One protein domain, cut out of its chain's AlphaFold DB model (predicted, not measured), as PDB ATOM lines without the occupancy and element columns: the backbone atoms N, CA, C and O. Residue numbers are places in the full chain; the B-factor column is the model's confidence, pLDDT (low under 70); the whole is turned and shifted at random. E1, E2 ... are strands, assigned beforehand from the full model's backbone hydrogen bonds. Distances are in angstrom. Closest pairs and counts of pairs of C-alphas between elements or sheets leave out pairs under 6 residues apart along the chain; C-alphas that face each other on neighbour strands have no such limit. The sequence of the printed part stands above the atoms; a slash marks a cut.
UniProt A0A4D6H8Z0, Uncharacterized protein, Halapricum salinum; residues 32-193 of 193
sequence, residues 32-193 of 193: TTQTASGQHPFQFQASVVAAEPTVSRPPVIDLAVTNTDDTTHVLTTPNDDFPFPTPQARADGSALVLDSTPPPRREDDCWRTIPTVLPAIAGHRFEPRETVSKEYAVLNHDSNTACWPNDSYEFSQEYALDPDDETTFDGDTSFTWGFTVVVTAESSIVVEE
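What this domain is: This is residues 32 to 193 of the 193 residues of an uncharacterized protein of Halapricum salinum (UniProt A0A4D6H8Z0). Two strongly twisted sheets wrap round a shared core like a long barrel that is not fully closed: E1, E2, E3, E9, E6 and E5 form one wall, and the curled sheet of E8, E4, E10, E11 and E12 forms the other. E12 comes beside E2 along one seam, E5 beside E10 along another, and E7 sits at one end beside E9. The 162 printed residues hold twelve named strands, E1 to E12 in order, and no named helix; the class is all strand, with 80 residues, under half, in named elements. One sheet is branched and mixed; the other, in order E8, E4, E10, E11, E12, is antiparallel. The whole is compact, with a radius of gyration of the C-alphas of 16.1 A, and elongated, 48 by 28 by 28 A.

Where its parts are: Find C-alpha 32 at (-110.794, 89.558, 37.432), where E1 begins, residues 32 to 34. Then read E2, 42 to 50, 25.2 A; E3, 60 to 67, 23.6 A; E4, 73 to 77; E5, 88 to 91; E6, 94 to 100, 20.4 A; E7, 110 to 113; and E8, 122 to 126. From C-alpha 131 at (-111.774, 105.163, 39.887), E9 runs to 141, 29.6 A. E10, 152 to 161, spans 28.7 A, and E11, 174 to 183, 29.7 A; E12, 189 to 192, ends at C-alpha 192, (-111.722, 85.710, 32.673).

How they stand to each other: Start with the meander E1, E2, E3, each strand the antiparallel neighbour of the one before: look for N 34 and O 44 at 2.9 A and N 45 and O 64 at 2.9 A. E9 pairs antiparallel with E3 through N 63 and O 134, 3.0 A, and with E6 through N 97 and O 139, 2.8 A. E3 and parallel E7, with N 140 and O 111 at 3.0 A, lie on one side of E9, E6 on the other. The hairpin E5 and E6 has N 89 and O 96 at 3.1 A. In the other sheet, E8 and E4 are antiparallel neighbours, with N 75 and O 124 within hydrogen-bond range at 3.0 A, and E4 and E10 are antiparallel neighbours, with N 76 and O 160 at 3.1 A. A second meander, E10, E11, E12, shows N 157 and O 177 at 2.8 A and N 182 and O 190 at 2.9 A. Between the sheets, the closest C-alphas of E5 and E10 are Ala 89 and Tyr 153, 5.2 A apart; those of E2 and E12 are Val 48 and Val 190, 6.7 A.

The domain as a whole: The C-alphas farthest apart are those of Asp 70 and Asp 108, 49.8 A. The printed part has no cut; the link E10 to E11, residues 162 to 173, is long. Mean pLDDT of the printed part is 84.2; look for values under 70 at residues 32 to 38, 83 to 89, 91 to 93, 101 to 105 and 193.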
ATOM      1  N   THR A  32    -112.033  89.607  38.177       66.81
ATOM      2  CA  THR A  32    -110.794  89.558  37.432       66.81
ATOM      3  C   THR A  32    -110.209  90.960  37.385       66.81
ATOM      4  O   THR A  32    -110.883  91.931  37.042       66.81
ATOM      5  N   THR A  33    -108.956  91.085  37.820       64.88
ATOM      6  CA  THR A  33    -108.268  92.373  37.921       64.88
ATOM      7  C   THR A  33    -107.047  92.345  37.034       64.88
ATOM      8  O   THR A  33    -106.076  91.672  37.371       64.88
ATOM      9  N   GLN A  34    -107.069  93.132  35.963       63.03
ATOM     10  CA  GLN A  34    -105.931  93.241  35.074       63.03
ATOM     11  C   GLN A  34    -105.175  94.533  35.375       63.03
ATOM     12  O   GLN A  34    -105.603  95.649  35.077       63.03
ATOM     13  N   THR A  35    -104.006  94.373  35.985       55.25
ATOM     14  CA  THR A  35    -102.996  95.433  35.996       55.25
ATOM     15  C   THR A  35    -102.051  95.132  34.844       55.25
ATOM     16  O   THR A  35    -101.153  94.301  35.002       55.25
ATOM     17  N   ALA A  36    -102.258  95.759  33.681       51.53
ATOM     18  CA  ALA A  36    -101.262  95.732  32.613       51.53
ATOM     19  C   ALA A  36    -100.017  96.457  33.144       51.53
ATOM     20  O   ALA A  36     -99.897  97.680  33.142       51.53
ATOM     21  N   SER A  37     -99.136  95.687  33.765       44.94
ATOM     22  CA  SER A  37     -98.104  96.216  34.637       44.94
ATOM     23  C   SER A  37     -97.005  96.825  33.767       44.94
ATOM     24  O   SER A  37     -96.245  96.112  33.119       44.94
ATOM     25  N   GLY A  38     -96.933  98.160  33.758       54.56
ATOM     26  CA  GLY A  38     -95.815  98.929  33.204       54.56
ATOM     27  C   GLY A  38     -96.008  99.552  31.818       54.56
ATOM     28  O   GLY A  38     -95.039 100.110  31.310       54.56
ATOM     29  N   GLN A  39     -97.196  99.479  31.200       71.50
ATOM     30  CA  GLN A  39     -97.444 100.095  29.881       71.50
ATOM     31  C   GLN A  39     -98.227 101.417  29.941       71.50
ATOM     32  O   GLN A  39     -98.012 102.273  29.090       71.50
ATOM     33  N   HIS A  40     -99.079 101.614  30.950       87.50
ATOM     34  CA  HIS A  40     -99.891 102.823  31.140       87.50
ATOM     35  C   HIS A  40    -100.281 102.984  32.627       87.50
ATOM     36  O   HIS A  40    -100.251 101.994  33.365       87.50
ATOM     37  N   PRO A  41    -100.678 104.187  33.089       92.38
ATOM     38  CA  PRO A  41    -100.985 104.474  34.499       92.38
ATOM     39  C   PRO A  41    -102.400 104.034  34.916       92.38
ATOM     40  O   PRO A  41    -103.005 104.614  35.813       92.38
ATOM     41  N   PHE A  42    -102.960 103.023  34.249       92.62
ATOM     42  CA  PHE A  42    -104.347 102.597  34.444       92.62
ATOM     43  C   PHE A  42    -104.442 101.119  34.801       92.62
ATOM     44  O   PHE A  42    -103.802 100.271  34.182       92.62
ATOM     45  N   GLN A  43    -105.292 100.814  35.774       93.00
ATOM     46  CA  GLN A  43    -105.689  99.462  36.137       93.00
ATOM     47  C   GLN A  43    -107.153  99.259  35.768       93.00
ATOM     48  O   GLN A  43    -108.008 100.057  36.154       93.00
ATOM     49  N   PHE A  44    -107.433  98.163  35.069       91.19
ATOM     50  CA  PHE A  44    -108.774  97.802  34.639       91.19
ATOM     51  C   PHE A  44    -109.267  96.582  35.418       91.19
ATOM     52  O   PHE A  44    -108.502  95.687  35.792       91.19
ATOM     53  N   GLN A  45    -110.563  96.544  35.691       91.38
ATOM     54  CA  GLN A  45    -111.188  95.462  36.433       91.38
ATOM     55  C   GLN A  45    -112.541  95.124  35.822       91.38
ATOM     56  O   GLN A  45    -113.314  96.017  35.483       91.38
ATOM     57  N   ALA A  46    -112.825  93.827  35.746       90.56
ATOM     58  CA  ALA A  46    -114.123  93.299  35.371       90.56
ATOM     59  C   ALA A  46    -114.611  92.340  36.464       90.56
ATOM     60  O   ALA A  46    -113.902  91.417  36.874       90.56
ATOM     61  N   SER A  47    -115.820  92.574  36.969       91.69
ATOM     62  CA  SER A  47    -116.407  91.792  38.061       91.69
ATOM     63  C   SER A  47    -117.827  91.364  37.738       91.69
ATOM     64  O   SER A  47    -118.608  92.140  37.201       91.69
ATOM     65  N   VAL A  48    -118.202  90.147  38.131       92.19
ATOM     66  CA  VAL A  48    -119.589  89.679  38.025       92.19
ATOM     67  C   VAL A  48    -120.406  90.171  39.223       92.19
ATOM     68  O   VAL A  48    -120.185  89.748  40.362       92.19
ATOM     69  N   VAL A  49    -121.391  91.032  38.952       92.31
ATOM     70  CA  VAL A  49    -122.361  91.543  39.940       92.31
ATOM     71  C   VAL A  49    -123.534  90.575  40.094       92.31
ATOM     72  O   VAL A  49    -123.992  90.309  41.205       92.31
ATOM     73  N   ALA A  50    -124.023  90.033  38.978       90.19
ATOM     74  CA  ALA A  50    -125.060  89.010  38.948       90.19
ATOM     75  C   ALA A  50    -124.753  88.006  37.837       90.19
ATOM     76  O   ALA A  50    -124.780  88.363  36.664       90.19
ATOM     77  N   ALA A  51    -124.467  86.760  38.212       89.69
ATOM     78  CA  ALA A  51    -124.051  85.727  37.266       89.69
ATOM     79  C   ALA A  51    -125.231  85.117  36.487       89.69
ATOM     80  O   ALA A  51    -125.118  84.825  35.300       89.69
ATOM     81  N   GLU A  52    -126.374  84.938  37.149       89.00
ATOM     82  CA  GLU A  52    -127.517  84.213  36.593       89.00
ATOM     83  C   GLU A  52    -128.611  85.163  36.074       89.00
ATOM     84  O   GLU A  52    -128.973  86.130  36.761       89.00
ATOM     85  N   PRO A  53    -129.196  84.887  34.893       87.12
ATOM     86  CA  PRO A  53    -130.373  85.594  34.419       87.12
ATOM     87  C   PRO A  53    -131.577  85.261  35.301       87.12
ATOM     88  O   PRO A  53    -131.793  84.126  35.719       87.12
ATOM     89  N   THR A  54    -132.447  86.243  35.498       85.88
ATOM     90  CA  THR A  54    -133.774  86.035  36.082       85.88
ATOM     91  C   THR A  54    -134.851  86.591  35.154       85.88
ATOM     92  O   THR A  54    -134.577  87.271  34.162       85.88
ATOM     93  N   VAL A  55    -136.113  86.357  35.516       83.06
ATOM     94  CA  VAL A  55    -137.274  86.925  34.813       83.06
ATOM     95  C   VAL A  55    -137.249  88.458  34.788       83.06
ATOM     96  O   VAL A  55    -137.766  89.053  33.846       83.06
ATOM     97  N   SER A  56    -136.667  89.102  35.804       83.88
ATOM     98  CA  SER A  56    -136.693  90.561  35.977       83.88
ATOM     99  C   SER A  56    -135.371  91.263  35.674       83.88
ATOM    100  O   SER A  56    -135.357  92.490  35.610       83.88
ATOM    101  N   ARG A  57    -134.271  90.522  35.496       86.44
ATOM    102  CA  ARG A  57    -132.950  91.093  35.198       86.44
ATOM    103  C   ARG A  57    -132.055  90.123  34.421       86.44
ATOM    104  O   ARG A  57    -132.077  88.931  34.737       86.44
ATOM    105  N   PRO A  58    -131.249  90.612  33.466       89.62
ATOM    106  CA  PRO A  58    -130.149  89.847  32.891       89.62
ATOM    107  C   PRO A  58    -128.996  89.686  33.902       89.62
ATOM    108  O   PRO A  58    -129.013  90.320  34.968       89.62
ATOM    109  N   PRO A  59    -127.984  88.868  33.571       90.69
ATOM    110  CA  PRO A  59    -126.674  88.913  34.198       90.69
ATOM    111  C   PRO A  59    -126.046  90.299  34.066       90.69
ATOM    112  O   PRO A  59    -126.290  91.021  33.097       90.69
ATOM    113  N   VAL A  60    -125.255  90.671  35.065       91.25
ATOM    114  CA  VAL A  60    -124.663  92.003  35.186       91.25
ATOM    115  C   VAL A  60    -123.196  91.870  35.548       91.25
ATOM    116  O   VAL A  60    -122.843  91.114  36.459       91.25
ATOM    117  N   ILE A  61    -122.367  92.649  34.865       91.25
ATOM    118  CA  ILE A  61    -120.967  92.865  35.212       91.25
ATOM    119  C   ILE A  61    -120.747  94.331  35.578       91.25
ATOM    120  O   ILE A  61    -121.460  95.205  35.092       91.25
ATOM    121  N   ASP A  62    -119.762  94.594  36.422       91.44
ATOM    122  CA  ASP A  62    -119.231  95.928  36.681       91.44
ATOM    123  C   ASP A  62    -117.836  96.005  36.077       91.44
ATOM    124  O   ASP A  62    -117.013  95.102  36.276       91.44
ATOM    125  N   LEU A  63    -117.598  97.064  35.312       90.88
ATOM    126  CA  LEU A  63    -116.298  97.349  34.736       90.88
ATOM    127  C   LEU A  63    -115.764  98.644  35.336       90.88
ATOM    128  O   LEU A  63    -116.471  99.652  35.365       90.88
ATOM    129  N   ALA A  64    -114.511  98.626  35.771       92.44
ATOM    130  CA  ALA A  64    -113.868  99.758  36.418       92.44
ATOM    131  C   ALA A  64    -112.496 100.047  35.813       92.44
ATOM    132  O   ALA A  64    -111.748  99.136  35.454       92.44
ATOM    133  N   VAL A  65    -112.153 101.330  35.758       93.75
ATOM    134  CA  VAL A  65    -110.828 101.829  35.396       93.75
ATOM    135  C   VAL A  65    -110.345 102.771  36.490       93.75
ATOM    136  O   VAL A  65    -111.084 103.632  36.967       93.75
ATOM    137  N   THR A  66    -109.113 102.559  36.940       94.88
ATOM    138  CA  THR A  66    -108.490 103.321  38.023       94.88
ATOM    139  C   THR A  66    -107.178 103.912  37.553       94.88
ATOM    140  O   THR A  66    -106.326 103.173  37.063       94.88
ATOM    141  N   ASN A  67    -106.989 105.214  37.752       95.69
ATOM    142  CA  ASN A  67    -105.681 105.845  37.616       95.69
ATOM    143  C   ASN A  67    -104.790 105.427  38.794       95.69
ATOM    144  O   ASN A  67    -105.066 105.749  39.950       95.69
ATOM    145  N   THR A  68    -103.725 104.683  38.519       95.12
ATOM    146  CA  THR A  68    -102.799 104.169  39.535       95.12
ATOM    147  C   THR A  68    -101.618 105.091  39.805       95.12
ATOM    148  O   THR A  68    -100.770 104.741  40.629       95.12
ATOM    149  N   ASP A  69    -101.556 106.246  39.158       94.38
ATOM    150  CA  ASP A  69    -100.486 107.216  39.346       94.38
ATOM    151  C   ASP A  69    -100.917 108.366  40.267       94.38
ATOM    152  O   ASP A  69    -102.065 108.480  40.705       94.38
ATOM    153  N   ASP A  70     -99.938 109.200  40.621       96.00
ATOM    154  CA  ASP A  70    -100.130 110.393  41.453       96.00
ATOM    155  C   ASP A  70    -100.327 111.669  40.609       96.00
ATOM    156  O   ASP A  70    -100.318 112.784  41.134       96.00
ATOM    157  N   THR A  71    -100.495 111.508  39.294       96.19
ATOM    158  CA  THR A  71    -100.712 112.575  38.313       96.19
ATOM    159  C   THR A  71    -102.031 112.389  37.579       96.19
ATOM    160  O   THR A  71    -102.544 111.278  37.468       96.19
ATOM    161  N   THR A  72    -102.602 113.492  37.099       96.44
ATOM    162  CA  THR A  72    -103.805 113.478  36.262       96.44
ATOM    163  C   THR A  72    -103.481 112.895  34.887       96.44
ATOM    164  O   THR A  72    -102.471 113.284  34.301       96.44
ATOM    165  N   HIS A  73    -104.362 112.041  34.366       95.38
ATOM    166  CA  HIS A  73    -104.260 111.458  33.025       95.38
ATOM    167  C   HIS A  73    -105.589 111.558  32.279       95.38
ATOM    168  O   HIS A  73    -106.651 111.595  32.900       95.38
ATOM    169  N   VAL A  74    -105.545 111.595  30.953       94.94
ATOM    170  CA  VAL A  74    -106.735 111.548  30.095       94.94
ATOM    171  C   VAL A  74    -106.783 110.197  29.397       94.94
ATOM    172  O   VAL A  74    -105.779 109.725  28.870       94.94
ATOM    173  N   LEU A  75    -107.960 109.577  29.386       94.25
ATOM    174  CA  LEU A  75    -108.208 108.347  28.644       94.25
ATOM    175  C   LEU A  75    -109.393 108.561  27.704       94.25
ATOM    176  O   LEU A  75    -110.449 109.011  28.154       94.25
ATOM    177  N   THR A  76    -109.232 108.243  26.418       93.50
ATOM    178  CA  THR A  76    -110.303 108.377  25.414       93.50
ATOM    179  C   THR A  76    -110.559 107.074  24.666       93.50
ATOM    180  O   THR A  76    -109.681 106.220  24.557       93.50
ATOM    181  N   THR A  77    -111.778 106.916  24.150       90.88
ATOM    182  CA  THR A  77    -112.206 105.829  23.261       90.88
ATOM    183  C   THR A  77    -112.701 106.422  21.931       90.88
ATOM    184  O   THR A  77    -113.162 107.565  21.894       90.88
ATOM    185  N   PRO A  78    -112.652 105.670  20.817       87.88
ATOM    186  CA  PRO A  78    -113.167 106.115  19.522       87.88
ATOM    187  C   PRO A  78    -114.692 105.915  19.380       87.88
ATOM    188  O   PRO A  78    -115.203 105.874  18.258       87.88
ATOM    189  N   ASN A  79    -115.413 105.746  20.497       85.44
ATOM    190  CA  ASN A  79    -116.855 105.494  20.532       85.44
ATOM    191  C   ASN A  79    -117.593 106.462  21.476       85.44
ATOM    192  O   ASN A  79    -116.993 107.056  22.366       85.44
ATOM    193  N   ASP A  80    -118.908 106.596  21.300       80.81
ATOM    194  CA  ASP A  80    -119.769 107.539  22.028       80.81
ATOM    195  C   ASP A  80    -120.044 107.195  23.502       80.81
ATOM    196  O   ASP A  80    -120.814 107.897  24.162       80.81
ATOM    197  N   ASP A  81    -119.409 106.150  24.033       77.50
ATOM    198  CA  ASP A  81    -119.614 105.673  25.395       77.50
ATOM    199  C   ASP A  81    -118.289 105.289  26.082       77.50
ATOM    200  O   ASP A  81    -117.326 104.827  25.459       77.50
ATOM    201  N   PHE A  82    -118.250 105.520  27.395       75.88
ATOM    202  CA  PHE A  82    -117.079 105.412  28.262       75.88
ATOM    203  C   PHE A  82    -117.495 104.846  29.637       75.88
ATOM    204  O   PHE A  82    -118.585 105.163  30.124       75.88
ATOM    205  N   PRO A  83    -116.662 104.036  30.322       66.44
ATOM    206  CA  PRO A  83    -115.339 103.563  29.906       66.44
ATOM    207  C   PRO A  83    -115.354 102.453  28.850       66.44
ATOM    208  O   PRO A  83    -114.329 102.231  28.226       66.44
ATOM    209  N   PHE A  84    -116.494 101.804  28.594       69.06
ATOM    210  CA  PHE A  84    -116.586 100.694  27.640       69.06
ATOM    211  C   PHE A  84    -117.782 100.899  26.713       69.06
ATOM    212  O   PHE A  84    -118.921 100.816  27.165       69.06
ATOM    213  N   PRO A  85    -117.569 101.156  25.424       62.75
ATOM    214  CA  PRO A  85    -118.673 101.231  24.488       62.75
ATOM    215  C   PRO A  85    -119.255  99.845  24.271       62.75
ATOM    216  O   PRO A  85    -118.483  98.902  24.179       62.75
ATOM    217  N   THR A  86    -120.584  99.755  24.173       63.34
ATOM    218  CA  THR A  86    -121.446  98.573  23.960       63.34
ATOM    219  C   THR A  86    -120.815  97.521  23.020       63.34
ATOM    220  O   THR A  86    -121.141  97.484  21.826       63.34
ATOM    221  N   PRO A  87    -119.882  96.661  23.470       62.56
ATOM    222  CA  PRO A  87    -119.043  95.926  22.550       62.56
ATOM    223  C   PRO A  87    -119.783  94.657  22.138       62.56
ATOM    224  O   PRO A  87    -120.548  94.077  22.911       62.56
ATOM    225  N   GLN A  88    -119.581  94.238  20.890       67.06
ATOM    226  CA  GLN A  88    -120.074  92.957  20.406       67.06
ATOM    227  C   GLN A  88    -118.929  91.952  20.447       67.06
ATOM    228  O   GLN A  88    -118.020  92.021  19.623       67.06
ATOM    229  N   ALA A  89    -119.016  90.977  21.341       69.00
ATOM    230  CA  ALA A  89    -118.139  89.816  21.305       69.00
ATOM    231  C   ALA A  89    -118.776  88.739  20.424       69.00
ATOM    232  O   ALA A  89    -119.976  88.482  20.544       69.00
ATOM    233  N   ARG A  90    -118.005  88.114  19.528       75.56
ATOM    234  CA  ARG A  90    -118.489  87.034  18.653       75.56
ATOM    235  C   ARG A  90    -117.743  85.740  18.939       75.56
ATOM    236  O   ARG A  90    -116.520  85.741  18.955       75.56
ATOM    237  N   ALA A  91    -118.489  84.652  19.050       66.25
ATOM    238  CA  ALA A  91    -117.973  83.290  19.085       66.25
ATOM    239  C   ALA A  91    -118.775  82.459  18.079       66.25
ATOM    240  O   ALA A  91    -120.001  82.555  18.080       66.25
ATOM    241  N   ASP A  92    -118.099  81.756  17.165       65.81
ATOM    242  CA  ASP A  92    -118.646  80.914  16.084       65.81
ATOM    243  C   ASP A  92    -120.173  80.998  15.859       65.81
ATOM    244  O   ASP A  92    -120.969  80.172  16.300       65.81
ATOM    245  N   GLY A  93    -120.600  82.030  15.119       66.62
ATOM    246  CA  GLY A  93    -121.997  82.219  14.702       66.62
ATOM    247  C   GLY A  93    -122.936  82.838  15.747       66.62
ATOM    248  O   GLY A  93    -124.113  83.044  15.446       66.62
ATOM    249  N   SER A  94    -122.432  83.180  16.931       79.75
ATOM    250  CA  SER A  94    -123.161  83.822  18.027       79.75
ATOM    251  C   SER A  94    -122.464  85.084  18.536       79.75
ATOM    252  O   SER A  94    -121.274  85.296  18.296       79.75
ATOM    253  N   ALA A  95    -123.211  85.948  19.224       86.88
ATOM    254  CA  ALA A  95    -122.659  87.159  19.815       86.88
ATOM    255  C   ALA A  95    -123.313  87.582  21.137       86.88
ATOM    256  O   ALA A  95    -124.526  87.440  21.304       86.88
ATOM    257  N   LEU A  96    -122.522  88.172  22.031       88.50
ATOM    258  CA  LEU A  96    -122.998  88.875  23.224       88.50
ATOM    259  C   LEU A  96    -122.810  90.385  23.073       88.50
ATOM    260  O   LEU A  96    -121.958  90.843  22.311       88.50
ATOM    261  N   VAL A  97    -123.623  91.141  23.805       88.62
ATOM    262  CA  VAL A  97    -123.631  92.606  23.831       88.62
ATOM    263  C   VAL A  97    -123.645  93.064  25.284       88.62
ATOM    264  O   VAL A  97    -124.423  92.535  26.077       88.62
ATOM    265  N   LEU A  98    -122.810  94.038  25.641       87.38
ATOM    266  CA  LEU A  98    -122.900  94.710  26.942       87.38
ATOM    267  C   LEU A  98    -123.689  95.988  26.766       87.38
ATOM    268  O   LEU A  98    -123.250  96.817  25.991       87.38
ATOM    269  N   ASP A  99    -124.795  96.176  27.474       85.19
ATOM    270  CA  ASP A  99    -125.582  97.408  27.380       85.19
ATOM    271  C   ASP A  99    -125.757  98.048  28.754       85.19
ATOM    272  O   ASP A  99    -125.914  97.367  29.774       85.19
ATOM    273  N   SER A 100    -125.711  99.374  28.778       74.38
ATOM    274  CA  SER A 100    -125.964 100.130  29.997       74.38
ATOM    275  C   SER A 100    -127.452 100.065  30.350       74.38
ATOM    276  O   SER A 100    -128.328  99.999  29.490       74.38
ATOM    277  N   THR A 101    -127.766 100.013  31.641       62.59
ATOM    278  CA  THR A 101    -129.150  99.831  32.098       62.59
ATOM    279  C   THR A 101    -130.027 101.065  31.805       62.59
ATOM    280  O   THR A 101    -129.558 102.197  31.930       62.59
ATOM    281  N   PRO A 102    -131.327 100.886  31.480       54.12
ATOM    282  CA  PRO A 102    -132.098  99.645  31.569       54.12
ATOM    283  C   PRO A 102    -132.026  98.777  30.298       54.12
ATOM    284  O   PRO A 102    -132.107  99.310  29.193       54.12
ATOM    285  N   PRO A 103    -131.963  97.437  30.438       58.84
ATOM    286  CA  PRO A 103    -131.873  96.550  29.289       58.84
ATOM    287  C   PRO A 103    -133.168  96.593  28.460       58.84
ATOM    288  O   PRO A 103    -134.268  96.715  29.021       58.84
ATOM    289  N   PRO A 104    -133.069  96.451  27.131       65.31
ATOM    290  CA  PRO A 104    -134.223  96.305  26.264       65.31
ATOM    291  C   PRO A 104    -134.909  94.941  26.452       65.31
ATOM    292  O   PRO A 104    -134.587  94.135  27.325       65.31
ATOM    293  N   ARG A 105    -135.975  94.764  25.673       64.38
ATOM    294  CA  ARG A 105    -137.034  93.758  25.802       64.38
ATOM    295  C   ARG A 105    -136.520  92.345  26.107       64.38
ATOM    296  O   ARG A 105    -135.577  91.851  25.502       64.38
ATOM    297  N   ARG A 106    -137.240  91.659  26.995       74.50
ATOM    298  CA  ARG A 106    -137.159  90.206  27.149       74.50
ATOM    299  C   ARG A 106    -138.106  89.564  26.136       74.50
ATOM    300  O   ARG A 106    -139.319  89.716  26.268       74.50
ATOM    301  N   GLU A 107    -137.563  88.870  25.144       73.12
ATOM    302  CA  GLU A 107    -138.325  88.160  24.108       73.12
ATOM    303  C   GLU A 107    -138.024  86.662  24.195       73.12
ATOM    304  O   GLU A 107    -136.866  86.274  24.324       73.12
ATOM    305  N   ASP A 108    -139.068  85.826  24.198       72.94
ATOM    306  CA  ASP A 108    -138.965  84.365  24.353       72.94
ATOM    307  C   ASP A 108    -138.067  83.942  25.529       72.94
ATOM    308  O   ASP A 108    -137.170  83.110  25.408       72.94
ATOM    309  N   ASP A 109    -138.292  84.585  26.681       74.94
ATOM    310  CA  ASP A 109    -137.526  84.421  27.921       74.94
ATOM    311  C   ASP A 109    -136.040  84.824  27.843       74.94
ATOM    312  O   ASP A 109    -135.314  84.669  28.829       74.94
ATOM    313  N   CYS A 110    -135.621  85.445  26.737       84.31
ATOM    314  CA  CYS A 110    -134.254  85.845  26.457       84.31
ATOM    315  C   CYS A 110    -134.053  87.361  26.506       84.31
ATOM    316  O   CYS A 110    -134.724  88.122  25.811       84.31
ATOM    317  N   TRP A 111    -133.082  87.806  27.299       87.94
ATOM    318  CA  TRP A 111    -132.630  89.194  27.289       87.94
ATOM    319  C   TRP A 111    -131.767  89.447  26.056       87.94
ATOM    320  O   TRP A 111    -130.726  88.798  25.901       87.94
ATOM    321  N   ARG A 112    -132.223  90.336  25.167       86.88
ATOM    322  CA  ARG A 112    -131.614  90.538  23.852       86.88
ATOM    323  C   ARG A 112    -131.561  92.001  23.429       86.88
ATOM    324  O   ARG A 112    -132.408  92.791  23.838       86.88
ATOM    325  N   THR A 113    -130.549  92.343  22.636       85.12
ATOM    326  CA  THR A 113    -130.411  93.668  22.025       85.12
ATOM    327  C   THR A 113    -129.579  93.629  20.739       85.12
ATOM    328  O   THR A 113    -128.906  92.641  20.425       85.12
ATOM    329  N   ILE A 114    -129.575  94.758  20.033       80.62
ATOM    330  CA  ILE A 114    -128.609  95.094  18.987       80.62
ATOM    331  C   ILE A 114    -127.726  96.223  19.540       80.62
ATOM    332  O   ILE A 114    -128.275  97.186  20.075       80.62
ATOM    333  N   PRO A 115    -126.388  96.147  19.413       75.81
ATOM    334  CA  PRO A 115    -125.502  97.205  19.875       75.81
ATOM    335  C   PRO A 115    -125.847  98.539  19.211       75.81
ATOM    336  O   PRO A 115    -125.943  98.625  17.984       75.81
ATOM    337  N   THR A 116    -125.982  99.589  20.014       70.38
ATOM    338  CA  THR A 116    -126.116 100.968  19.540       70.38
ATOM    339  C   THR A 116    -124.866 101.742  19.930       70.38
ATOM    340  O   THR A 116    -124.894 102.525  20.870       70.38
ATOM    341  N   VAL A 117    -123.753 101.475  19.246       72.25
ATOM    342  CA  VAL A 117    -122.531 102.284  19.371       72.25
ATOM    343  C   VAL A 117    -122.437 103.190  18.159       72.25
ATOM    344  O   VAL A 117    -122.568 102.720  17.022       72.25
ATOM    345  N   LEU A 118    -122.213 104.479  18.389       76.50
ATOM    346  CA  LEU A 118    -121.945 105.435  17.325       76.50
ATOM    347  C   LEU A 118    -120.462 105.823  17.337       76.50
ATOM    348  O   LEU A 118    -119.891 106.042  18.406       76.50
ATOM    349  N   PRO A 119    -119.827 105.966  16.159       81.62
ATOM    350  CA  PRO A 119    -118.498 106.556  16.081       81.62
ATOM    351  C   PRO A 119    -118.543 108.008  16.579       81.62
ATOM    352  O   PRO A 119    -119.085 108.891  15.909       81.62
ATOM    353  N   ALA A 120    -117.980 108.248  17.755       85.81
ATOM    354  CA  ALA A 120    -117.752 109.556  18.360       85.81
ATOM    355  C   ALA A 120    -116.602 109.406  19.357       85.81
ATOM    356  O   ALA A 120    -116.321 108.298  19.766       85.81
ATOM    357  N   ILE A 121    -115.920 110.476  19.750       89.06
ATOM    358  CA  ILE A 121    -114.861 110.354  20.762       89.06
ATOM    359  C   ILE A 121    -115.471 110.643  22.127       89.06
ATOM    360  O   ILE A 121    -116.067 111.706  22.318       89.06
ATOM    361  N   ALA A 122    -115.316 109.706  23.057       89.88
ATOM    362  CA  ALA A 122    -115.632 109.892  24.465       89.88
ATOM    363  C   ALA A 122    -114.347 109.802  25.289       89.88
ATOM    364  O   ALA A 122    -113.440 109.033  24.976       89.88
ATOM    365  N   GLY A 123    -114.268 110.592  26.353       91.81
ATOM    366  CA  GLY A 123    -113.074 110.691  27.171       91.81
ATOM    367  C   GLY A 123    -113.372 111.079  28.599       91.81
ATOM    368  O   GLY A 123    -114.416 111.663  28.887       91.81
ATOM    369  N   HIS A 124    -112.429 110.759  29.477       93.81
ATOM    370  CA  HIS A 124    -112.462 111.170  30.874       93.81
ATOM    371  C   HIS A 124    -111.063 111.545  31.348       93.81
ATOM    372  O   HIS A 124    -110.099 110.792  31.178       93.81
ATOM    373  N   ARG A 125    -110.958 112.715  31.970       95.38
ATOM    374  CA  ARG A 125    -109.800 113.135  32.750       95.38
ATOM    375  C   ARG A 125    -109.873 112.524  34.148       95.38
ATOM    376  O   ARG A 125    -110.706 112.924  34.952       95.38
ATOM    377  N   PHE A 126    -108.951 111.616  34.440       95.75
ATOM    378  CA  PHE A 126    -108.800 110.990  35.746       95.75
ATOM    379  C   PHE A 126    -107.897 111.809  36.654       95.75
ATOM    380  O   PHE A 126    -106.718 112.015  36.357       95.75
ATOM    381  N   GLU A 127    -108.416 112.185  37.813       97.56
ATOM    382  CA  GLU A 127    -107.606 112.659  38.923       97.56
ATOM    383  C   GLU A 127    -106.689 111.543  39.461       97.56
ATOM    384  O   GLU A 127    -106.934 110.348  39.234       97.56
ATOM    385  N   PRO A 128    -105.609 111.896  40.183       97.81
ATOM    386  CA  PRO A 128    -104.775 110.916  40.867       97.81
ATOM    387  C   PRO A 128    -105.614 109.971  41.728       97.81
ATOM    388  O   PRO A 128    -106.381 110.421  42.585       97.81
ATOM    389  N   ARG A 129    -105.430 108.659  41.544       95.88
ATOM    390  CA  ARG A 129    -106.148 107.609  42.294       95.88
ATOM    391  C   ARG A 129    -107.664 107.567  42.068       95.88
ATOM    392  O   ARG A 129    -108.357 106.890  42.826       95.88
ATOM    393  N   GLU A 130    -108.189 108.266  41.063       97.44
ATOM    394  CA  GLU A 130    -109.609 108.200  40.718       97.44
ATOM    395  C   GLU A 130    -109.968 106.843  40.107       97.44
ATOM    396  O   GLU A 130    -109.235 106.306  39.272       97.44
ATOM    397  N   THR A 131    -111.133 106.327  40.498       95.56
ATOM    398  CA  THR A 131    -111.774 105.163  39.887       95.56
ATOM    399  C   THR A 131    -113.104 105.586  39.279       95.56
ATOM    400  O   THR A 131    -113.946 106.161  39.970       95.56
ATOM    401  N   VAL A 132    -113.318 105.228  38.016       93.88
ATOM    402  CA  VAL A 132    -114.618 105.304  37.343       93.88
ATOM    403  C   VAL A 132    -115.088 103.880  37.074       93.88
ATOM    404  O   VAL A 132    -114.324 103.070  36.551       93.88
ATOM    405  N   SER A 133    -116.336 103.570  37.428       92.38
ATOM    406  CA  SER A 133    -116.951 102.272  37.145       92.38
ATOM    407  C   SER A 133    -118.334 102.417  36.522       92.38
ATOM    408  O   SER A 133    -118.990 103.456  36.652       92.38
ATOM    409  N   LYS A 134    -118.763 101.375  35.808       89.88
ATOM    410  CA  LYS A 134    -120.070 101.307  35.161       89.88
ATOM    411  C   LYS A 134    -120.555  99.861  35.091       89.88
ATOM    412  O   LYS A 134    -119.836  98.974  34.629       89.88
ATOM    413  N   GLU A 135    -121.804  99.652  35.502       90.19
ATOM    414  CA  GLU A 135    -122.487  98.366  35.374       90.19
ATOM    415  C   GLU A 135    -123.066  98.180  33.968       90.19
ATOM    416  O   GLU A 135    -123.716  99.076  33.416       90.19
ATOM    417  N   TYR A 136    -122.904  96.973  33.434       88.81
ATOM    418  CA  TYR A 136    -123.462  96.548  32.159       88.81
ATOM    419  C   TYR A 136    -124.314  95.300  32.331       88.81
ATOM    420  O   TYR A 136    -123.919  94.332  32.985       88.81
ATOM    421  N   ALA A 137    -125.470  95.299  31.677       89.88
ATOM    422  CA  ALA A 137    -126.197  94.076  31.403       89.88
ATOM    423  C   ALA A 137    -125.455  93.288  30.320       89.88
ATOM    424  O   ALA A 137    -125.171  93.825  29.251       89.88
ATOM    425  N   VAL A 138    -125.195  92.006  30.570       89.88
ATOM    426  CA  VAL A 138    -124.757  91.084  29.522       89.88
ATOM    427  C   VAL A 138    -126.014  90.597  28.806       89.88
ATOM    428  O   VAL A 138    -126.957  90.131  29.444       89.88
ATOM    429  N   LEU A 139    -126.071  90.766  27.490       89.50
ATOM    430  CA  LEU A 139    -127.252  90.505  26.674       89.50
ATOM    431  C   LEU A 139    -126.887  89.650  25.469       89.50
ATOM    432  O   LEU A 139    -125.779  89.696  24.939       89.50
ATOM    433  N   ASN A 140    -127.856  88.878  25.004       89.00
ATOM    434  CA  ASN A 140    -127.705  88.063  23.814       89.00
ATOM    435  C   ASN A 140    -127.953  88.929  22.566       89.00
ATOM    436  O   ASN A 140    -128.872  89.743  22.547       89.00
ATOM    437  N   HIS A 141    -127.168  88.766  21.504       87.81
ATOM    438  CA  HIS A 141    -127.434  89.504  20.269       87.81
ATOM    439  C   HIS A 141    -128.720  88.995  19.590       87.81
ATOM    440  O   HIS A 141    -128.980  87.787  19.572       87.81
ATOM    441  N   ASP A 142    -129.504  89.886  18.976       85.06
ATOM    442  CA  ASP A 142    -130.773  89.533  18.308       85.06
ATOM    443  C   ASP A 142    -130.612  88.476  17.204       85.06
ATOM    444  O   ASP A 142    -131.509  87.664  16.973       85.06
ATOM    445  N   SER A 143    -129.452  88.443  16.542       83.56
ATOM    446  CA  SER A 143    -129.155  87.455  15.493       83.56
ATOM    447  C   SER A 143    -128.929  86.035  16.012       83.56
ATOM    448  O   SER A 143    -128.855  85.109  15.204       83.56
ATOM    449  N   ASN A 144    -128.759  85.840  17.321       85.56
ATOM    450  CA  ASN A 144    -128.506  84.514  17.866       85.56
ATOM    451  C   ASN A 144    -129.768  83.657  17.750       85.56
ATOM    452  O   ASN A 144    -130.883  84.100  18.034       85.56
ATOM    453  N   THR A 145    -129.602  82.392  17.382       83.44
ATOM    454  CA  THR A 145    -130.713  81.434  17.282       83.44
ATOM    455  C   THR A 145    -131.045  80.791  18.626       83.44
ATOM    456  O   THR A 145    -132.204  80.486  18.886       83.44
ATOM    457  N   ALA A 146    -130.047  80.631  19.499       84.88
ATOM    458  CA  ALA A 146    -130.213  80.151  20.865       84.88
ATOM    459  C   ALA A 146    -130.186  81.307  21.874       84.88
ATOM    460  O   ALA A 146    -129.661  82.395  21.609       84.88
ATOM    461  N   CYS A 147    -130.792  81.073  23.034       83.38
ATOM    462  CA  CYS A 147    -130.718  81.987  24.160       83.38
ATOM    463  C   CYS A 147    -129.477  81.644  24.987       83.38
ATOM    464  O   CYS A 147    -129.439  80.566  25.569       83.38
ATOM    465  N   TRP A 148    -128.486  82.544  25.006       82.75
ATOM    466  CA  TRP A 148    -127.237  82.397  25.768       82.75
ATOM    467  C   TRP A 148    -126.466  81.117  25.419       82.75
ATOM    468  O   TRP A 148    -126.406  80.189  26.228       82.75
ATOM    469  N   PRO A 149    -125.908  81.034  24.197       85.88
ATOM    470  CA  PRO A 149    -125.089  79.896  23.808       85.88
ATOM    471  C   PRO A 149    -123.904  79.741  24.765       85.88
ATOM    472  O   PRO A 149    -123.265  80.722  25.135       85.88
ATOM    473  N   ASN A 150    -123.638  78.502  25.177       88.88
ATOM    474  CA  ASN A 150    -122.474  78.174  25.988       88.88
ATOM    475  C   ASN A 150    -121.213  78.337  25.136       88.88
ATOM    476  O   ASN A 150    -120.978  77.527  24.242       88.88
ATOM    477  N   ASP A 151    -120.449  79.390  25.411       90.06
ATOM    478  CA  ASP A 151    -119.206  79.714  24.720       90.06
ATOM    479  C   ASP A 151    -118.403  80.765  25.509       90.06
ATOM    480  O   ASP A 151    -118.878  81.303  26.520       90.06
ATOM    481  N   SER A 152    -117.200  81.063  25.026       89.31
ATOM    482  CA  SER A 152    -116.335  82.136  25.512       89.31
ATOM    483  C   SER A 152    -116.380  83.331  24.559       89.31
ATOM    484  O   SER A 152    -116.138  83.204  23.361       89.31
ATOM    485  N   TYR A 153    -116.670  84.509  25.101       89.50
ATOM    486  CA  TYR A 153    -116.895  85.738  24.350       89.50
ATOM    487  C   TYR A 153    -115.869  86.798  24.751       89.50
ATOM    488  O   TYR A 153    -115.946  87.354  25.846       89.50
ATOM    489  N   GLU A 154    -114.919  87.082  23.861       89.00
ATOM    490  CA  GLU A 154    -113.879  88.091  24.080       89.00
ATOM    491  C   GLU A 154    -114.398  89.498  23.754       89.00
ATOM    492  O   GLU A 154    -114.833  89.781  22.633       89.00
ATOM    493  N   PHE A 155    -114.334  90.387  24.743       87.44
ATOM    494  CA  PHE A 155    -114.583  91.813  24.598       87.44
ATOM    495  C   PHE A 155    -113.248  92.545  24.608       87.44
ATOM    496  O   PHE A 155    -112.436  92.338  25.506       87.44
ATOM    497  N   SER A 156    -113.027  93.432  23.643       87.25
ATOM    498  CA  SER A 156    -111.833  94.270  23.586       87.25
ATOM    499  C   SER A 156    -112.191  95.697  23.194       87.25
ATOM    500  O   SER A 156    -113.155  95.938  22.465       87.25
ATOM    501  N   GLN A 157    -111.421  96.646  23.716       87.50
ATOM    502  CA  GLN A 157    -111.580  98.066  23.463       87.50
ATOM    503  C   GLN A 157    -110.212  98.734  23.337       87.50
ATOM    504  O   GLN A 157    -109.301  98.481  24.127       87.50
ATOM    505  N   GLU A 158    -110.089  99.606  22.343       90.00
ATOM    506  CA  GLU A 158    -108.932 100.473  22.159       90.00
ATOM    507  C   GLU A 158    -109.109 101.789  22.927       90.00
ATOM    508  O   GLU A 158    -110.184 102.396  22.901       90.00
ATOM    509  N   TYR A 159    -108.041 102.232  23.579       91.88
ATOM    510  CA  TYR A 159    -107.959 103.483  24.323       91.88
ATOM    511  C   TYR A 159    -106.770 104.294  23.846       91.88
ATOM    512  O   TYR A 159    -105.747 103.697  23.536       91.88
ATOM    513  N   ALA A 160    -106.869 105.621  23.865       93.56
ATOM    514  CA  ALA A 160    -105.723 106.515  23.711       93.56
ATOM    515  C   ALA A 160    -105.375 107.176  25.051       93.56
ATOM    516  O   ALA A 160    -106.271 107.610  25.785       93.56
ATOM    517  N   LEU A 161    -104.078 107.222  25.372       94.38
ATOM    518  CA  LEU A 161    -103.542 107.775  26.617       94.38
ATOM    519  C   LEU A 161    -103.024 109.200  26.413       94.38
ATOM    520  O   LEU A 161    -102.175 109.437  25.561       94.38
ATOM    521  N   ASP A 162    -103.471 110.115  27.271       94.00
ATOM    522  CA  ASP A 162    -103.058 111.519  27.301       94.00
ATOM    523  C   ASP A 162    -103.094 112.231  25.930       94.00
ATOM    524  O   ASP A 162    -102.124 112.904  25.564       94.00
ATOM    525  N   PRO A 163    -104.205 112.139  25.166       90.62
ATOM    526  CA  PRO A 163    -104.398 113.020  24.020       90.62
ATOM    527  C   PRO A 163    -104.464 114.490  24.468       90.62
ATOM    528  O   PRO A 163    -104.710 114.796  25.638       90.62
ATOM    529  N   ASP A 164    -104.300 115.413  23.514       87.50
ATOM    530  CA  ASP A 164    -104.312 116.864  23.770       87.50
ATOM    531  C   ASP A 164    -105.567 117.335  24.543       87.50
ATOM    532  O   ASP A 164    -105.499 118.278  25.340       87.50
ATOM    533  N   ASP A 165    -106.709 116.671  24.326       84.81
ATOM    534  CA  ASP A 165    -107.955 116.865  25.067       84.81
ATOM    535  C   ASP A 165    -108.850 115.606  25.086       84.81
ATOM    536  O   ASP A 165    -108.633 114.642  24.356       84.81
ATOM    537  N   GLU A 166    -109.902 115.634  25.913       84.44
ATOM    538  CA  GLU A 166    -110.871 114.537  26.118       84.44
ATOM    539  C   GLU A 166    -111.759 114.241  24.893       84.44
ATOM    540  O   GLU A 166    -112.550 113.301  24.913       84.44
ATOM    541  N   THR A 167    -111.654 115.041  23.829       86.81
ATOM    542  CA  THR A 167    -112.427 114.892  22.587       86.81
ATOM    543  C   THR A 167    -111.567 114.465  21.402       86.81
ATOM    544  O   THR A 167    -112.071 114.356  20.283       86.81
ATOM    545  N   THR A 168    -110.285 114.192  21.648       89.56
ATOM    546  CA  THR A 168    -109.313 113.764  20.650       89.56
ATOM    547  C   THR A 168    -108.917 112.310  20.894       89.56
ATOM    548  O   THR A 168    -108.711 111.873  22.024       89.56
ATOM    549  N   PHE A 169    -108.817 111.543  19.812       89.62
ATOM    550  CA  PHE A 169    -108.315 110.177  19.839       89.62
ATOM    551  C   PHE A 169    -107.000 110.132  19.068       89.62
ATOM    552  O   PHE A 169    -106.977 110.415  17.868       89.62
ATOM    553  N   ASP A 170    -105.918 109.807  19.770       90.25
ATOM    554  CA  ASP A 170    -104.582 109.682  19.201       90.25
ATOM    555  C   ASP A 170    -104.186 108.203  19.109       90.25
ATOM    556  O   ASP A 170    -103.969 107.528  20.112       90.25
ATOM    557  N   GLY A 171    -104.106 107.692  17.880       86.00
ATOM    558  CA  GLY A 171    -103.746 106.297  17.626       86.00
ATOM    559  C   GLY A 171    -102.282 105.969  17.932       86.00
ATOM    560  O   GLY A 171    -101.952 104.799  18.096       86.00
ATOM    561  N   ASP A 172    -101.395 106.966  18.024       88.94
ATOM    562  CA  ASP A 172     -99.975 106.723  18.313       88.94
ATOM    563  C   ASP A 172     -99.722 106.456  19.808       88.94
ATOM    564  O   ASP A 172     -98.699 105.873  20.178       88.94
ATOM    565  N   THR A 173    -100.665 106.847  20.670       89.81
ATOM    566  CA  THR A 173    -100.658 106.615  22.124       89.81
ATOM    567  C   THR A 173    -101.661 105.538  22.544       89.81
ATOM    568  O   THR A 173    -101.999 105.429  23.729       89.81
ATOM    569  N   SER A 174    -102.147 104.738  21.587       91.88
ATOM    570  CA  SER A 174    -103.212 103.784  21.854       91.88
ATOM    571  C   SER A 174    -102.735 102.454  22.435       91.88
ATOM    572  O   SER A 174    -101.619 101.981  22.204       91.88
ATOM    573  N   PHE A 175    -103.612 101.832  23.217       90.94
ATOM    574  CA  PHE A 175    -103.465 100.470  23.713       90.94
ATOM    575  C   PHE A 175    -104.826  99.775  23.748       90.94
ATOM    576  O   PHE A 175    -105.877 100.414  23.748       90.94
ATOM    577  N   THR A 176    -104.820  98.445  23.775       89.50
ATOM    578  CA  THR A 176    -106.047  97.646  23.856       89.50
ATOM    579  C   THR A 176    -106.158  97.002  25.226       89.50
ATOM    580  O   THR A 176    -105.192  96.427  25.723       89.50
ATOM    581  N   TRP A 177    -107.352  97.060  25.802       88.56
ATOM    582  CA  TRP A 177    -107.723  96.267  26.964       88.56
ATOM    583  C   TRP A 177    -108.936  95.401  26.631       88.56
ATOM    584  O   TRP A 177    -109.804  95.812  25.860       88.56
ATOM    585  N   GLY A 178    -109.005  94.210  27.215       87.94
ATOM    586  CA  GLY A 178    -110.111  93.291  27.010       87.94
ATOM    587  C   GLY A 178    -110.292  92.315  28.161       87.94
ATOM    588  O   GLY A 178    -109.506  92.290  29.106       87.94
ATOM    589  N   PHE A 179    -111.365  91.541  28.074       89.31
ATOM    590  CA  PHE A 179    -111.717  90.474  29.004       89.31
ATOM    591  C   PHE A 179    -112.625  89.465  28.302       89.31
ATOM    592  O   PHE A 179    -113.287  89.783  27.311       89.31
ATOM    593  N   THR A 180    -112.713  88.259  28.849       90.38
ATOM    594  CA  THR A 180    -113.591  87.214  28.319       90.38
ATOM    595  C   THR A 180    -114.786  87.006  29.239       90.38
ATOM    596  O   THR A 180    -114.627  86.852  30.446       90.38
ATOM    597  N   VAL A 181    -115.995  86.959  28.679       90.00
ATOM    598  CA  VAL A 181    -117.182  86.441  29.375       90.00
ATOM    599  C   VAL A 181    -117.421  85.013  28.918       90.00
ATOM    600  O   VAL A 181    -117.628  84.768  27.732       90.00
ATOM    601  N   VAL A 182    -117.453  84.073  29.854       89.94
ATOM    602  CA  VAL A 182    -117.812  82.683  29.567       89.94
ATOM    603  C   VAL A 182    -119.245  82.447  30.009       89.94
ATOM    604  O   VAL A 182    -119.581  82.623  31.181       89.94
ATOM    605  N   VAL A 183    -120.092  82.027  29.073       89.12
ATOM    606  CA  VAL A 183    -121.455  81.571  29.363       89.12
ATOM    607  C   VAL A 183    -121.391  80.082  29.641       89.12
ATOM    608  O   VAL A 183    -120.972  79.315  28.781       89.12
ATOM    609  N   THR A 184    -121.807  79.639  30.823       89.31
ATOM    610  CA  THR A 184    -121.781  78.224  31.210       89.31
ATOM    611  C   THR A 184    -122.957  77.445  30.611       89.31
ATOM    612  O   THR A 184    -123.918  78.015  30.093       89.31
ATOM    613  N   ALA A 185    -122.921  76.113  30.717       84.00
ATOM    614  CA  ALA A 185    -124.022  75.247  30.286       84.00
ATOM    615  C   ALA A 185    -125.345  75.504  31.041       84.00
ATOM    616  O   ALA A 185    -126.402  75.072  30.589       84.00
ATOM    617  N   GLU A 186    -125.290  76.205  32.177       83.50
ATOM    618  CA  GLU A 186    -126.442  76.600  32.998       83.50
ATOM    619  C   GLU A 186    -126.915  78.032  32.686       83.50
ATOM    620  O   GLU A 186    -127.736  78.586  33.415       83.50
ATOM    621  N   SER A 187    -126.397  78.646  31.613       80.56
ATOM    622  CA  SER A 187    -126.677  80.035  31.215       80.56
ATOM    623  C   SER A 187    -126.307  81.073  32.284       80.56
ATOM    624  O   SER A 187    -126.902  82.146  32.343       80.56
ATOM    625  N   SER A 188    -125.309  80.758  33.110       82.31
ATOM    626  CA  SER A 188    -124.665  81.681  34.049       82.31
ATOM    627  C   SER A 188    -123.391  82.258  33.425       82.31
ATOM    628  O   SER A 188    -122.835  81.646  32.512       82.31
ATOM    629  N   ILE A 189    -122.917  83.411  33.899       82.44
ATOM    630  CA  ILE A 189    -121.671  84.023  33.416       82.44
ATOM    631  C   ILE A 189    -120.533  83.975  34.430       82.44
ATOM    632  O   ILE A 189    -120.734  84.153  35.631       82.44
ATOM    633  N   VAL A 190    -119.317  83.838  33.909       81.31
ATOM    634  CA  VAL A 190    -118.064  84.142  34.609       81.31
ATOM    635  C   VAL A 190    -117.197  85.054  33.740       81.31
ATOM    636  O   VAL A 190    -117.390  85.113  32.526       81.31
ATOM    637  N   VAL A 191    -116.261  85.775  34.357       78.00
ATOM    638  CA  VAL A 191    -115.325  86.666  33.656       78.00
ATOM    639  C   VAL A 191    -113.888  86.181  33.843       78.00
ATOM    640  O   VAL A 191    -113.486  85.881  34.967       78.00
ATOM    641  N   GLU A 192    -113.124  86.140  32.755       85.19
ATOM    642  CA  GLU A 192    -111.722  85.710  32.673       85.19
ATOM    643  C   GLU A 192    -110.844  86.808  32.035       85.19
ATOM    644  O   GLU A 192    -111.371  87.721  31.391       85.19
ATOM    645  N   GLU A 193    -109.521  86.734  32.256       66.06
ATOM    646  CA  GLU A 193    -108.518  87.605  31.599       66.06
ATOM    647  C   GLU A 193    -108.266  87.190  30.153       66.06
ATOM    648  O   GLU A 193    -108.143  85.969  29.903       66.06
TER     649      GLU A 193